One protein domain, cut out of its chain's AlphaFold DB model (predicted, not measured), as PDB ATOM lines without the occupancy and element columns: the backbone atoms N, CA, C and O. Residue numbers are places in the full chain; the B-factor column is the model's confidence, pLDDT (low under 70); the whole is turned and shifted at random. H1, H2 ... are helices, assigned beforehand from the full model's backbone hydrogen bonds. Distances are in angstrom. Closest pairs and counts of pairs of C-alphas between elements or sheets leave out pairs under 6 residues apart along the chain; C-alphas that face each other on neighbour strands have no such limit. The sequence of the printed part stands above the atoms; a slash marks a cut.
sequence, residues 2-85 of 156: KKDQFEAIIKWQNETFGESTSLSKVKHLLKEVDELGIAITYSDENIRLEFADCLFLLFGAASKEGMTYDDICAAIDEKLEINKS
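AT A GLANCE: This is residues 2 to 85 of the 156 residues of the protein "DUF550 domain-containing protein" of Methylophaga sp (UniProt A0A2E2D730). A helical hairpin of two long helices, H2 and H3, side by side, makes the body, and H1 crosses H3 near the open end of the hairpin. H4 leaves that same end as an arm, and its residues 76 to 85 stick out free of the rest. The printed part has 84 residues with four named helices in the order H1, H2, H3, H4 and no named strand; its class is all helix. It is only just compact, close to loose, with a radius of gyration of the C-alphas of 14.0 A, and it spans 40 by 36 by 23 A.

HOW THE PARTS SIT: H2, residues 22 to 41, is the longest helix by residues, and it forms a helical hairpin with H3, residues 47 to 64. The two touch, with 30 pairs of C-alphas within 8 A, at a shallow tilt of 12 degrees, opposite ways; their closest C-alphas, those of Ser 22 and Ala 61, are 4.1 A apart. H1, residues 3 to 16, touches H3 at residues 56 to 63 of H3 alone. Their closest C-alphas, those of Ile 10 and Gly 60, are 5.7 A apart, and their lines are about perpendicular at 77 degrees. H1 and H2 are apart. H4, residues 69 to 85, only just touches H1, with 3 pairs of C-alphas within 8 A, between residues 3 to 7 of H1 and residue 69 alone of H4. Their closest C-alphas, those of Lys 3 and Tyr 69, are 6.2 A apart, and the helices run opposite ways at a steep tilt of 63 degrees. H3 and H4 are close but not clearly touching, with the C-alphas of Ala 62 and Ile 72 closest at 7.8 A; their lines are only just about perpendicular, at 70.4 degrees. H2 and H4 are apart. Of the 3 pairs of helices that touch, 1 is at a shallow tilt, and the packing is only just mostly crossed. In H1 and H4 every O i to N i+4 pair is within hydrogen-bond range; in H2 15 of 16 are, and in H3 13 of 14.

IN THESE COORDINATES: H2 measures 28.3 A from first to last C-alpha, H3 26.4 A, H4 24.8 A and H1 20.1 A. H1 begins at C-alpha 3, at (-19.096, -5.188, -36.366). H2 ends at C-alpha 41, at (-25.275, -35.527, -42.705), and H4 ends at C-alpha 85, at (-44.251, -10.640, -47.635).

THE WHOLE: The two C-alphas farthest apart are those of Thr 16 and Ser 85, at 40.5 A. Without residues 76 to 85, which stand free, the body spans 36 by 26 by 22 A. The printed part has no cut, and its three links are tight. The mean pLDDT of the printed part is 96.2, and no printed residue is under 70.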
ATOM      1  N   LYS A   2     -20.966  -9.388 -34.677       93.62
ATOM      2  CA  LYS A   2     -20.565  -8.044 -34.224       93.62
ATOM      3  C   LYS A   2     -19.753  -7.336 -35.313       93.62
ATOM      4  O   LYS A   2     -18.999  -8.007 -36.014       93.62
ATOM      5  N   LYS A   3     -19.853  -6.006 -35.401       96.25
ATOM      6  CA  LYS A   3     -19.096  -5.188 -36.366       96.25
ATOM      7  C   LYS A   3     -17.590  -5.465 -36.321       96.25
ATOM      8  O   LYS A   3     -17.005  -5.810 -37.340       96.25
ATOM      9  N   ASP A   4     -17.007  -5.495 -35.124       96.94
ATOM     10  CA  ASP A   4     -15.576  -5.778 -34.944       96.94
ATOM     11  C   ASP A   4     -15.155  -7.159 -35.479       96.94
ATOM     12  O   ASP A   4     -14.033  -7.330 -35.948       96.94
ATOM     13  N   GLN A   5     -16.046  -8.161 -35.431       95.00
ATOM     14  CA  GLN A   5     -15.754  -9.485 -35.991       95.00
ATOM     15  C   GLN A   5     -15.675  -9.418 -37.517       95.00
ATOM     16  O   GLN A   5     -14.735  -9.949 -38.097       95.00
ATOM     17  N   PHE A   6     -16.635  -8.745 -38.152       95.69
ATOM     18  CA  PHE A   6     -16.661  -8.545 -39.600       95.69
ATOM     19  C   PHE A   6     -15.394  -7.840 -40.094       95.69
ATOM     20  O   PHE A   6     -14.711  -8.328 -40.994       95.69
ATOM     21  N   GLU A   7     -15.042  -6.726 -39.451       96.56
ATOM     22  CA  GLU A   7     -13.863  -5.932 -39.801       96.56
ATOM     23  C   GLU A   7     -12.564  -6.728 -39.614       96.56
ATOM     24  O   GLU A   7     -11.687  -6.693 -40.481       96.56
ATOM     25  N   ALA A   8     -12.451  -7.502 -38.529       96.88
ATOM     26  CA  ALA A   8     -11.296  -8.364 -38.288       96.88
ATOM     27  C   ALA A   8     -11.150  -9.468 -39.349       96.88
ATOM     28  O   ALA A   8     -10.044  -9.687 -39.847       96.88
ATOM     29  N   ILE A   9     -12.252 -10.128 -39.726       95.81
ATOM     30  CA  ILE A   9     -12.265 -11.183 -40.754       95.81
ATOM     31  C   ILE A   9     -11.802 -10.618 -42.096       95.81
ATOM     32  O   ILE A   9     -10.899 -11.171 -42.723       95.81
ATOM     33  N   ILE A  10     -12.380  -9.498 -42.527       96.06
ATOM     34  CA  ILE A  10     -12.048  -8.878 -43.815       96.06
ATOM     35  C   ILE A  10     -10.606  -8.412 -43.846       96.06
ATOM     36  O   ILE A  10      -9.914  -8.645 -44.836       96.06
ATOM     37  N   LYS A  11     -10.140  -7.773 -42.770       96.94
ATOM     38  CA  LYS A  11      -8.752  -7.333 -42.674       96.94
ATOM     39  C   LYS A  11      -7.803  -8.514 -42.869       96.94
ATOM     40  O   LYS A  11      -6.954  -8.466 -43.755       96.94
ATOM     41  N   TRP A  12      -8.001  -9.590 -42.110       97.88
ATOM     42  CA  TRP A  12      -7.175 -10.789 -42.224       97.88
ATOM     43  C   TRP A  12      -7.261 -11.431 -43.616       97.88
ATOM     44  O   TRP A  12      -6.237 -11.803 -44.191       97.88
ATOM     45  N   GLN A  13      -8.457 -11.519 -44.207       96.56
ATOM     46  CA  GLN A  13      -8.624 -12.075 -45.551       96.56
ATOM     47  C   GLN A  13      -7.978 -11.216 -46.639       96.56
ATOM     48  O   GLN A  13      -7.461 -11.767 -47.605       96.56
ATOM     49  N   ASN A  14      -8.009  -9.890 -46.517       93.88
ATOM     50  CA  ASN A  14      -7.363  -8.994 -47.471       93.88
ATOM     51  C   ASN A  14      -5.837  -9.076 -47.370       93.88
ATOM     52  O   ASN A  14      -5.163  -9.045 -48.395       93.88
ATOM     53  N   GLU A  15      -5.300  -9.224 -46.158       96.88
ATOM     54  CA  GLU A  15      -3.865  -9.423 -45.927       96.88
ATOM     55  C   GLU A  15      -3.388 -10.795 -46.435       96.88
ATOM     56  O   GLU A  15      -2.323 -10.894 -47.039       96.88
ATOM     57  N   THR A  16      -4.186 -11.848 -46.238       96.69
ATOM     58  CA  THR A  16      -3.805 -13.233 -46.575       96.69
ATOM     59  C   THR A  16      -4.095 -13.588 -48.036       96.69
ATOM     60  O   THR A  16      -3.316 -14.281 -48.685       96.69
ATOM     61  N   PHE A  17      -5.213 -13.100 -48.574       94.12
ATOM     62  CA  PHE A  17      -5.744 -13.448 -49.894       94.12
ATOM     63  C   PHE A  17      -5.987 -12.190 -50.738       94.12
ATOM     64  O   PHE A  17      -7.049 -12.042 -51.350       94.12
ATOM     65  N   GLY A  18      -5.024 -11.265 -50.768       88.94
ATOM     66  CA  GLY A  18      -5.162  -9.963 -51.437       88.94
ATOM     67  C   GLY A  18      -5.653 -10.042 -52.888       88.94
ATOM     68  O   GLY A  18      -6.546  -9.285 -53.268       88.94
ATOM     69  N   GLU A  19      -5.169 -11.035 -53.640       94.31
ATOM     70  CA  GLU A  19      -5.516 -11.289 -55.050       94.31
ATOM     71  C   GLU A  19      -6.901 -11.927 -55.259       94.31
ATOM     72  O   GLU A  19      -7.390 -12.021 -56.384       94.31
ATOM     73  N   SER A  20      -7.555 -12.394 -54.190       94.88
ATOM     74  CA  SER A  20      -8.881 -13.002 -54.305       94.88
ATOM     75  C   SER A  20      -9.934 -11.967 -54.714       94.88
ATOM     76  O   SER A  20      -9.993 -10.852 -54.186       94.88
ATOM     77  N   THR A  21     -10.800 -12.361 -55.642       97.00
ATOM     78  CA  THR A  21     -11.993 -11.611 -56.057       97.00
ATOM     79  C   THR A  21     -13.230 -12.131 -55.329       97.00
ATOM     80  O   THR A  21     -13.225 -13.255 -54.816       97.00
ATOM     81  N   SER A  22     -14.312 -11.356 -55.331       97.19
ATOM     82  CA  SER A  22     -15.632 -11.802 -54.864       97.19
ATOM     83  C   SER A  22     -16.040 -13.135 -55.501       97.19
ATOM     84  O   SER A  22     -16.355 -14.089 -54.792       97.19
ATOM     85  N   LEU A  23     -15.901 -13.261 -56.824       97.50
ATOM     86  CA  LEU A  23     -16.237 -14.485 -57.551       97.50
ATOM     87  C   LEU A  23     -15.366 -15.682 -57.142       97.50
ATOM     88  O   LEU A  23     -15.874 -16.795 -57.028       97.50
ATOM     89  N   SER A  24     -14.064 -15.489 -56.905       97.44
ATOM     90  CA  SER A  24     -13.210 -16.581 -56.412       97.44
ATOM     91  C   SER A  24     -13.629 -17.071 -55.023       97.44
ATOM     92  O   SER A  24     -13.579 -18.271 -54.766       97.44
ATOM     93  N   LYS A  25     -14.106 -16.168 -54.158       97.62
ATOM     94  CA  LYS A  25     -14.610 -16.508 -52.822       97.62
ATOM     95  C   LYS A  25     -15.940 -17.250 -52.902       97.62
ATOM     96  O   LYS A  25     -16.093 -18.249 -52.216       97.62
ATOM     97  N   VAL A  26     -16.850 -16.844 -53.791       97.94
ATOM     98  CA  VAL A  26     -18.105 -17.578 -54.047       97.94
ATOM     99  C   VAL A  26     -17.831 -18.976 -54.610       97.94
ATOM    100  O   VAL A  26     -18.458 -19.943 -54.198       97.94
ATOM    101  N   LYS A  27     -16.845 -19.129 -55.502       97.50
ATOM    102  CA  LYS A  27     -16.420 -20.459 -55.970       97.50
ATOM    103  C   LYS A  27     -15.853 -21.325 -54.848       97.50
ATOM    104  O   LYS A  27     -16.025 -22.536 -54.884       97.50
ATOM    105  N   HIS A  28     -15.156 -20.717 -53.889       97.44
ATOM    106  CA  HIS A  28     -14.689 -21.431 -52.705       97.44
ATOM    107  C   HIS A  28     -15.860 -21.819 -51.797       97.44
ATOM    108  O   HIS A  28     -15.916 -22.957 -51.355       97.44
ATOM    109  N   LEU A  29     -16.838 -20.924 -51.632       98.38
ATOM    110  CA  LEU A  29     -18.029 -21.148 -50.813       98.38
ATOM    111  C   LEU A  29     -18.806 -22.386 -51.256       98.38
ATOM    112  O   LEU A  29     -19.316 -23.094 -50.406       98.38
ATOM    113  N   LEU A  30     -18.863 -22.686 -52.557       98.12
ATOM    114  CA  LEU A  30     -19.498 -23.919 -53.035       98.12
ATOM    115  C   LEU A  30     -18.867 -25.180 -52.424       98.12
ATOM    116  O   LEU A  30     -19.588 -26.102 -52.073       98.12
ATOM    117  N   LYS A  31     -17.540 -25.197 -52.248       97.56
ATOM    118  CA  LYS A  31     -16.841 -26.317 -51.605       97.56
ATOM    119  C   LYS A  31     -17.137 -26.375 -50.110       97.56
ATOM    120  O   LYS A  31     -17.455 -27.440 -49.607       97.56
ATOM    121  N   GLU A  32     -17.110 -25.227 -49.434       98.25
ATOM    122  CA  GLU A  32     -17.449 -25.154 -48.004       98.25
ATOM    123  C   GLU A  32     -18.911 -25.548 -47.736       98.25
ATOM    124  O   GLU A  32     -19.231 -26.110 -46.696       98.25
ATOM    125  N   VAL A  33     -19.822 -25.295 -48.684       98.44
ATOM    126  CA  VAL A  33     -21.216 -25.754 -48.599       98.44
ATOM    127  C   VAL A  33     -21.308 -27.278 -48.717       98.44
ATOM    128  O   VAL A  33     -22.095 -27.882 -47.987       98.44
ATOM    129  N   ASP A  34     -20.500 -27.910 -49.575       98.19
ATOM    130  CA  ASP A  34     -20.410 -29.373 -49.641       98.19
ATOM    131  C   ASP A  34     -19.854 -29.947 -48.324       98.19
ATOM    132  O   ASP A  34     -20.424 -30.893 -47.773       98.19
ATOM    133  N   GLU A  35     -18.787 -29.351 -47.777       97.75
ATOM    134  CA  GLU A  35     -18.192 -29.741 -46.487       97.75
ATOM    135  C   GLU A  35     -19.199 -29.590 -45.334       97.75
ATOM    136  O   GLU A  35     -19.416 -30.532 -44.565       97.75
ATOM    137  N   LEU A  36     -19.932 -28.474 -45.289       98.44
ATOM    138  CA  LEU A  36     -21.034 -28.254 -44.355       98.44
ATOM    139  C   LEU A  36     -22.151 -29.300 -44.512       98.44
ATOM    140  O   LEU A  36     -22.662 -29.813 -43.513       98.44
ATOM    141  N   GLY A  37     -22.535 -29.643 -45.743       97.75
ATOM    142  CA  GLY A  37     -23.549 -30.664 -46.022       97.75
ATOM    143  C   GLY A  37     -23.142 -32.047 -45.508       97.75
ATOM    144  O   GLY A  37     -23.949 -32.756 -44.897       97.75
ATOM    145  N   ILE A  38     -21.869 -32.408 -45.682       97.56
ATOM    146  CA  ILE A  38     -21.273 -33.629 -45.126       97.56
ATOM    147  C   ILE A  38     -21.304 -33.569 -43.592       97.56
ATOM    148  O   ILE A  38     -21.801 -34.503 -42.959       97.56
ATOM    149  N   ALA A  39     -20.862 -32.465 -42.987       97.88
ATOM    150  CA  ALA A  39     -20.856 -32.295 -41.536       97.88
ATOM    151  C   ALA A  39     -22.260 -32.426 -40.917       97.88
ATOM    152  O   ALA A  39     -22.424 -33.083 -39.887       97.88
ATOM    153  N   ILE A  40     -23.289 -31.870 -41.567       97.56
ATOM    154  CA  ILE A  40     -24.697 -32.044 -41.176       97.56
ATOM    155  C   ILE A  40     -25.105 -33.516 -41.269       97.56
ATOM    156  O   ILE A  40     -25.620 -34.078 -40.301       97.56
ATOM    157  N   THR A  41     -24.852 -34.148 -42.416       97.19
ATOM    158  CA  THR A  41     -25.275 -35.527 -42.705       97.19
ATOM    159  C   THR A  41     -24.700 -36.525 -41.703       97.19
ATOM    160  O   THR A  41     -25.404 -37.427 -41.246       97.19
ATOM    161  N   TYR A  42     -23.434 -36.354 -41.326       97.19
ATOM    162  CA  TYR A  42     -22.729 -37.273 -40.432       97.19
ATOM    163  C   TYR A  42     -22.681 -36.810 -38.971       97.19
ATOM    164  O   TYR A  42     -22.059 -37.482 -38.152       97.19
ATOM    165  N   SER A  43     -23.375 -35.719 -38.619       94.50
ATOM    166  CA  SER A  43     -23.378 -35.152 -37.259       94.50
ATOM    167  C   SER A  43     -21.965 -34.873 -36.728       94.50
ATOM    168  O   SER A  43     -21.642 -35.210 -35.588       94.50
ATOM    169  N   ASP A  44     -21.120 -34.274 -37.571       95.38
ATOM    170  CA  ASP A  44     -19.743 -33.925 -37.226       95.38
ATOM    171  C   ASP A  44     -19.708 -32.926 -36.053       95.38
ATOM    172  O   ASP A  44     -20.498 -31.979 -35.973       95.38
ATOM    173  N   GLU A  45     -18.765 -33.114 -35.130       94.56
ATOM    174  CA  GLU A  45     -18.560 -32.219 -33.988       94.56
ATOM    175  C   GLU A  45     -18.125 -30.799 -34.400       94.56
ATOM    176  O   GLU A  45     -18.320 -29.835 -33.640       94.56
ATOM    177  N   ASN A  46     -17.593 -30.658 -35.616       94.56
ATOM    178  CA  ASN A  46     -17.108 -29.415 -36.199       94.56
ATOM    179  C   ASN A  46     -18.147 -28.666 -37.035       94.56
ATOM    180  O   ASN A  46     -17.840 -27.568 -37.479       94.56
ATOM    181  N   ILE A  47     -19.394 -29.143 -37.145       97.75
ATOM    182  CA  ILE A  47     -20.477 -28.471 -37.899       97.75
ATOM    183  C   ILE A  47     -20.571 -26.955 -37.634       97.75
ATOM    184  O   ILE A  47     -20.858 -26.162 -38.525       97.75
ATOM    185  N   ARG A  48     -20.291 -26.526 -36.396       97.56
ATOM    186  CA  ARG A  48     -20.290 -25.111 -35.982       97.56
ATOM    187  C   ARG A  48     -19.255 -24.266 -36.736       97.56
ATOM    188  O   ARG A  48     -19.496 -23.080 -36.946       97.56
ATOM    189  N   LEU A  49     -18.098 -24.851 -37.040       97.50
ATOM    190  CA  LEU A  49     -16.989 -24.216 -37.747       97.50
ATOM    191  C   LEU A  49     -17.249 -24.192 -39.254       97.50
ATOM    192  O   LEU A  49     -17.082 -23.135 -39.843       97.50
ATOM    193  N   GLU A  50     -17.826 -25.251 -39.820       98.19
ATOM    194  CA  GLU A  50     -18.205 -25.281 -41.245       98.19
ATOM    195  C   GLU A  50     -19.222 -24.178 -41.605       98.19
ATOM    196  O   GLU A  50     -19.130 -23.498 -42.630       98.19
ATOM    197  N   PHE A  51     -20.174 -23.896 -40.702       98.00
ATOM    198  CA  PHE A  51     -21.039 -22.717 -40.835       98.00
ATOM    199  C   PHE A  51     -20.241 -21.404 -40.826       98.00
ATOM    200  O   PHE A  51     -20.597 -20.453 -41.529       98.00
ATOM    201  N   ALA A  52     -19.196 -21.313 -40.001       97.25
ATOM    202  CA  ALA A  52     -18.359 -20.123 -39.916       97.25
ATOM    203  C   ALA A  52     -17.529 -19.923 -41.191       97.25
ATOM    204  O   ALA A  52     -17.439 -18.783 -41.646       97.25
ATOM    205  N   ASP A  53     -17.009 -20.989 -41.803       97.94
ATOM    206  CA  ASP A  53     -16.265 -20.915 -43.065       97.94
ATOM    207  C   ASP A  53     -17.142 -20.392 -44.208       97.94
ATOM    208  O   ASP A  53     -16.770 -19.435 -44.902       97.94
ATOM    209  N   CYS A  54     -18.385 -20.877 -44.300       98.38
ATOM    210  CA  CYS A  54     -19.373 -20.334 -45.231       98.38
ATOM    211  C   CYS A  54     -19.605 -18.824 -45.018       98.38
ATOM    212  O   CYS A  54     -19.565 -18.023 -45.960       98.38
ATOM    213  N   LEU A  55     -19.814 -18.400 -43.767       97.19
ATOM    214  CA  LEU A  55     -20.041 -16.991 -43.429       97.19
ATOM    215  C   LEU A  55     -18.812 -16.118 -43.707       97.19
ATOM    216  O   LEU A  55     -18.948 -14.997 -44.201       97.19
ATOM    217  N   PHE A  56     -17.608 -16.614 -43.428       96.44
ATOM    218  CA  PHE A  56     -16.360 -15.895 -43.676       96.44
ATOM    219  C   PHE A  56     -16.177 -15.606 -45.163       96.44
ATOM    220  O   PHE A  56     -15.766 -14.499 -45.530       96.44
ATOM    221  N   LEU A  57     -16.496 -16.569 -46.027       97.94
ATOM    222  CA  LEU A  57     -16.422 -16.377 -47.471       97.94
ATOM    223  C   LEU A  57     -17.479 -15.396 -47.978       97.94
ATOM    224  O   LEU A  57     -17.145 -14.556 -48.815       97.94
ATOM    225  N   LEU A  58     -18.700 -15.424 -47.433       97.50
ATOM    226  CA  LEU A  58     -19.741 -14.442 -47.758       97.50
ATOM    227  C   LEU A  58     -19.333 -13.014 -47.367       97.50
ATOM    228  O   LEU A  58     -19.431 -12.106 -48.194       97.50
ATOM    229  N   PHE A  59     -18.806 -12.804 -46.156       96.38
ATOM    230  CA  PHE A  59     -18.325 -11.484 -45.721       96.38
ATOM    231  C   PHE A  59     -17.163 -10.986 -46.578       96.38
ATOM    232  O   PHE A  59     -17.141  -9.829 -47.000       96.38
ATOM    233  N   GLY A  60     -16.219 -11.874 -46.886       96.75
ATOM    234  CA  GLY A  60     -15.111 -11.574 -47.780       96.75
ATOM    235  C   GLY A  60     -15.557 -11.206 -49.191       96.75
ATOM    236  O   GLY A  60     -14.988 -10.298 -49.797       96.75
ATOM    237  N   ALA A  61     -16.550 -11.917 -49.730       97.50
ATOM    238  CA  ALA A  61     -17.083 -11.667 -51.063       97.50
ATOM    239  C   ALA A  61     -17.803 -10.316 -51.122       97.50
ATOM    240  O   ALA A  61     -17.484  -9.507 -51.989       97.50
ATOM    241  N   ALA A  62     -18.680 -10.040 -50.153       96.81
ATOM    242  CA  ALA A  62     -19.383  -8.766 -50.032       96.81
ATOM    243  C   ALA A  62     -18.409  -7.582 -49.887       96.81
ATOM    244  O   ALA A  62     -18.558  -6.560 -50.554       96.81
ATOM    245  N   SER A  63     -17.346  -7.738 -49.092       96.19
ATOM    246  CA  SER A  63     -16.315  -6.705 -48.953       96.19
ATOM    247  C   SER A  63     -15.568  -6.418 -50.259       96.19
ATOM    248  O   SER A  63     -15.234  -5.262 -50.522       96.19
ATOM    249  N   LYS A  64     -15.323  -7.433 -51.098       96.88
ATOM    250  CA  LYS A  64     -14.703  -7.244 -52.422       96.88
ATOM    251  C   LYS A  64     -15.617  -6.514 -53.410       96.88
ATOM    252  O   LYS A  64     -15.095  -5.882 -54.321       96.88
ATOM    253  N   GLU A  65     -16.928  -6.538 -53.183       97.19
ATOM    254  CA  GLU A  65     -17.918  -5.703 -53.881       97.19
ATOM    255  C   GLU A  65     -18.089  -4.311 -53.239       97.19
ATOM    256  O   GLU A  65     -18.921  -3.517 -53.668       97.19
ATOM    257  N   GLY A  66     -17.296  -3.985 -52.213       96.25
ATOM    258  CA  GLY A  66     -17.325  -2.684 -51.546       96.25
ATOM    259  C   GLY A  66     -18.397  -2.539 -50.465       96.25
ATOM    260  O   GLY A  66     -18.573  -1.435 -49.956       96.25
ATOM    261  N   MET A  67     -19.085  -3.619 -50.082       97.12
ATOM    262  CA  MET A  67     -20.098  -3.571 -49.026       97.12
ATOM    263  C   MET A  67     -19.458  -3.457 -47.640       97.12
ATOM    264  O   MET A  67     -18.529  -4.195 -47.289       97.12
ATOM    265  N   THR A  68     -19.989  -2.550 -46.827       96.94
ATOM    266  CA  THR A  68     -19.638  -2.395 -45.414       96.94
ATOM    267  C   THR A  68     -20.476  -3.313 -44.520       96.94
ATOM    268  O   THR A  68     -21.433  -3.949 -44.961       96.94
ATOM    269  N   TYR A  69     -20.132  -3.372 -43.227       97.00
ATOM    270  CA  TYR A  69     -20.947  -4.075 -42.229       97.00
ATOM    271  C   TYR A  69     -22.395  -3.569 -42.225       97.00
ATOM    272  O   TYR A  69     -23.329  -4.367 -42.203       97.00
ATOM    273  N   ASP A  70     -22.561  -2.245 -42.273       97.69
ATOM    274  CA  ASP A  70     -23.870  -1.607 -42.195       97.69
ATOM    275  C   ASP A  70     -24.689  -1.885 -43.472       97.69
ATOM    276  O   ASP A  70     -25.885  -2.154 -43.369       97.69
ATOM    277  N   ASP A  71     -24.047  -1.953 -44.650       97.62
ATOM    278  CA  ASP A  71     -24.707  -2.334 -45.912       97.62
ATOM    279  C   ASP A  71     -25.228  -3.776 -45.880       97.62
ATOM    280  O   ASP A  71     -26.347  -4.047 -46.312       97.62
ATOM    281  N   ILE A  72     -24.441  -4.718 -45.346       96.50
ATOM    282  CA  ILE A  72     -24.862  -6.122 -45.230       96.50
ATOM    283  C   ILE A  72     -26.008  -6.258 -44.230       96.50
ATOM    284  O   ILE A  72     -26.967  -6.975 -44.502       96.50
ATOM    285  N   CYS A  73     -25.933  -5.579 -43.082       96.88
ATOM    286  CA  CYS A  73     -27.025  -5.572 -42.113       96.88
ATOM    287  C   CYS A  73     -28.313  -5.007 -42.725       96.88
ATOM    288  O   CYS A  73     -29.353  -5.653 -42.625       96.88
ATOM    289  N   ALA A  74     -28.230  -3.874 -43.427       97.44
ATOM    290  CA  ALA A  74     -29.374  -3.292 -44.120       97.44
ATOM    291  C   ALA A  74     -29.948  -4.238 -45.189       97.44
ATOM    292  O   ALA A  74     -31.160  -4.426 -45.245       97.44
ATOM    293  N   ALA A  75     -29.093  -4.890 -45.985       96.56
ATOM    294  CA  ALA A  75     -29.521  -5.854 -46.999       96.56
ATOM    295  C   ALA A  75     -30.195  -7.097 -46.390       96.56
ATOM    296  O   ALA A  75     -31.151  -7.624 -46.958       96.56
ATOM    297  N   ILE A  76     -29.724  -7.570 -45.231       96.31
ATOM    298  CA  ILE A  76     -30.363  -8.666 -44.486       96.31
ATOM    299  C   ILE A  76     -31.752  -8.243 -44.005       96.31
ATOM    300  O   ILE A  76     -32.704  -9.001 -44.192       96.31
ATOM    301  N   ASP A  77     -31.876  -7.051 -43.418       97.25
ATOM    302  CA  ASP A  77     -33.153  -6.532 -42.922       97.25
ATOM    303  C   ASP A  77     -34.152  -6.338 -44.073       97.25
ATOM    304  O   ASP A  77     -35.285  -6.818 -44.001       97.25
ATOM    305  N   GLU A  78     -33.719  -5.727 -45.180       95.38
ATOM    306  CA  GLU A  78     -34.522  -5.574 -46.397       95.38
ATOM    307  C   GLU A  78     -34.976  -6.936 -46.937       95.38
ATOM    308  O   GLU A  78     -36.166  -7.156 -47.190       95.38
ATOM    309  N   LYS A  79     -34.048  -7.892 -47.071       92.94
ATOM    310  CA  LYS A  79     -34.367  -9.217 -47.606       92.94
ATOM    311  C   LYS A  79     -35.294 -10.007 -46.687       92.94
ATOM    312  O   LYS A  79     -36.120 -10.777 -47.182       92.94
ATOM    313  N   LEU A  80     -35.186  -9.825 -45.374       94.69
ATOM    314  CA  LEU A  80     -36.077 -10.441 -44.399       94.69
ATOM    315  C   LEU A  80     -37.513  -9.930 -44.556       94.69
ATOM    316  O   LEU A  80     -38.436 -10.744 -44.555       94.69
ATOM    317  N   GLU A  81     -37.716  -8.625 -44.729       92.88
ATOM    318  CA  GLU A  81     -39.054  -8.066 -44.957       92.88
ATOM    319  C   GLU A  81     -39.653  -8.529 -46.293       92.88
ATOM    320  O   GLU A  81     -40.820  -8.920 -46.326       92.88
ATOM    321  N   ILE A  82     -38.847  -8.616 -47.360       84.44
ATOM    322  CA  ILE A  82     -39.264  -9.236 -48.634       84.44
ATOM    323  C   ILE A  82     -39.679 -10.699 -48.416       84.44
ATOM    324  O   ILE A  82     -40.707 -11.148 -48.908       84.44
ATOM    325  N   ASN A  83     -38.903 -11.475 -47.661       89.50
ATOM    326  CA  ASN A  83     -39.225 -12.880 -47.413       89.50
ATOM    327  C   ASN A  83     -40.482 -13.070 -46.548       89.50
ATOM    328  O   ASN A  83     -41.183 -14.067 -46.712       89.50
ATOM    329  N   LYS A  84     -40.791 -12.127 -45.652       90.50
ATOM    330  CA  LYS A  84     -42.031 -12.136 -44.860       90.50
ATOM    331  C   LYS A  84     -43.270 -11.786 -45.682       90.50
ATOM    332  O   LYS A  84     -44.357 -12.217 -45.309       90.50
ATOM    333  N   SER A  85     -43.131 -11.008 -46.758       83.56
ATOM    334  CA  SER A  85     -44.251 -10.640 -47.635       83.56
ATOM    335  C   SER A  85     -44.542 -11.670 -48.732       83.56
ATOM    336  O   SER A  85     -45.570 -11.573 -49.401       83.56
TER     337      SER A  85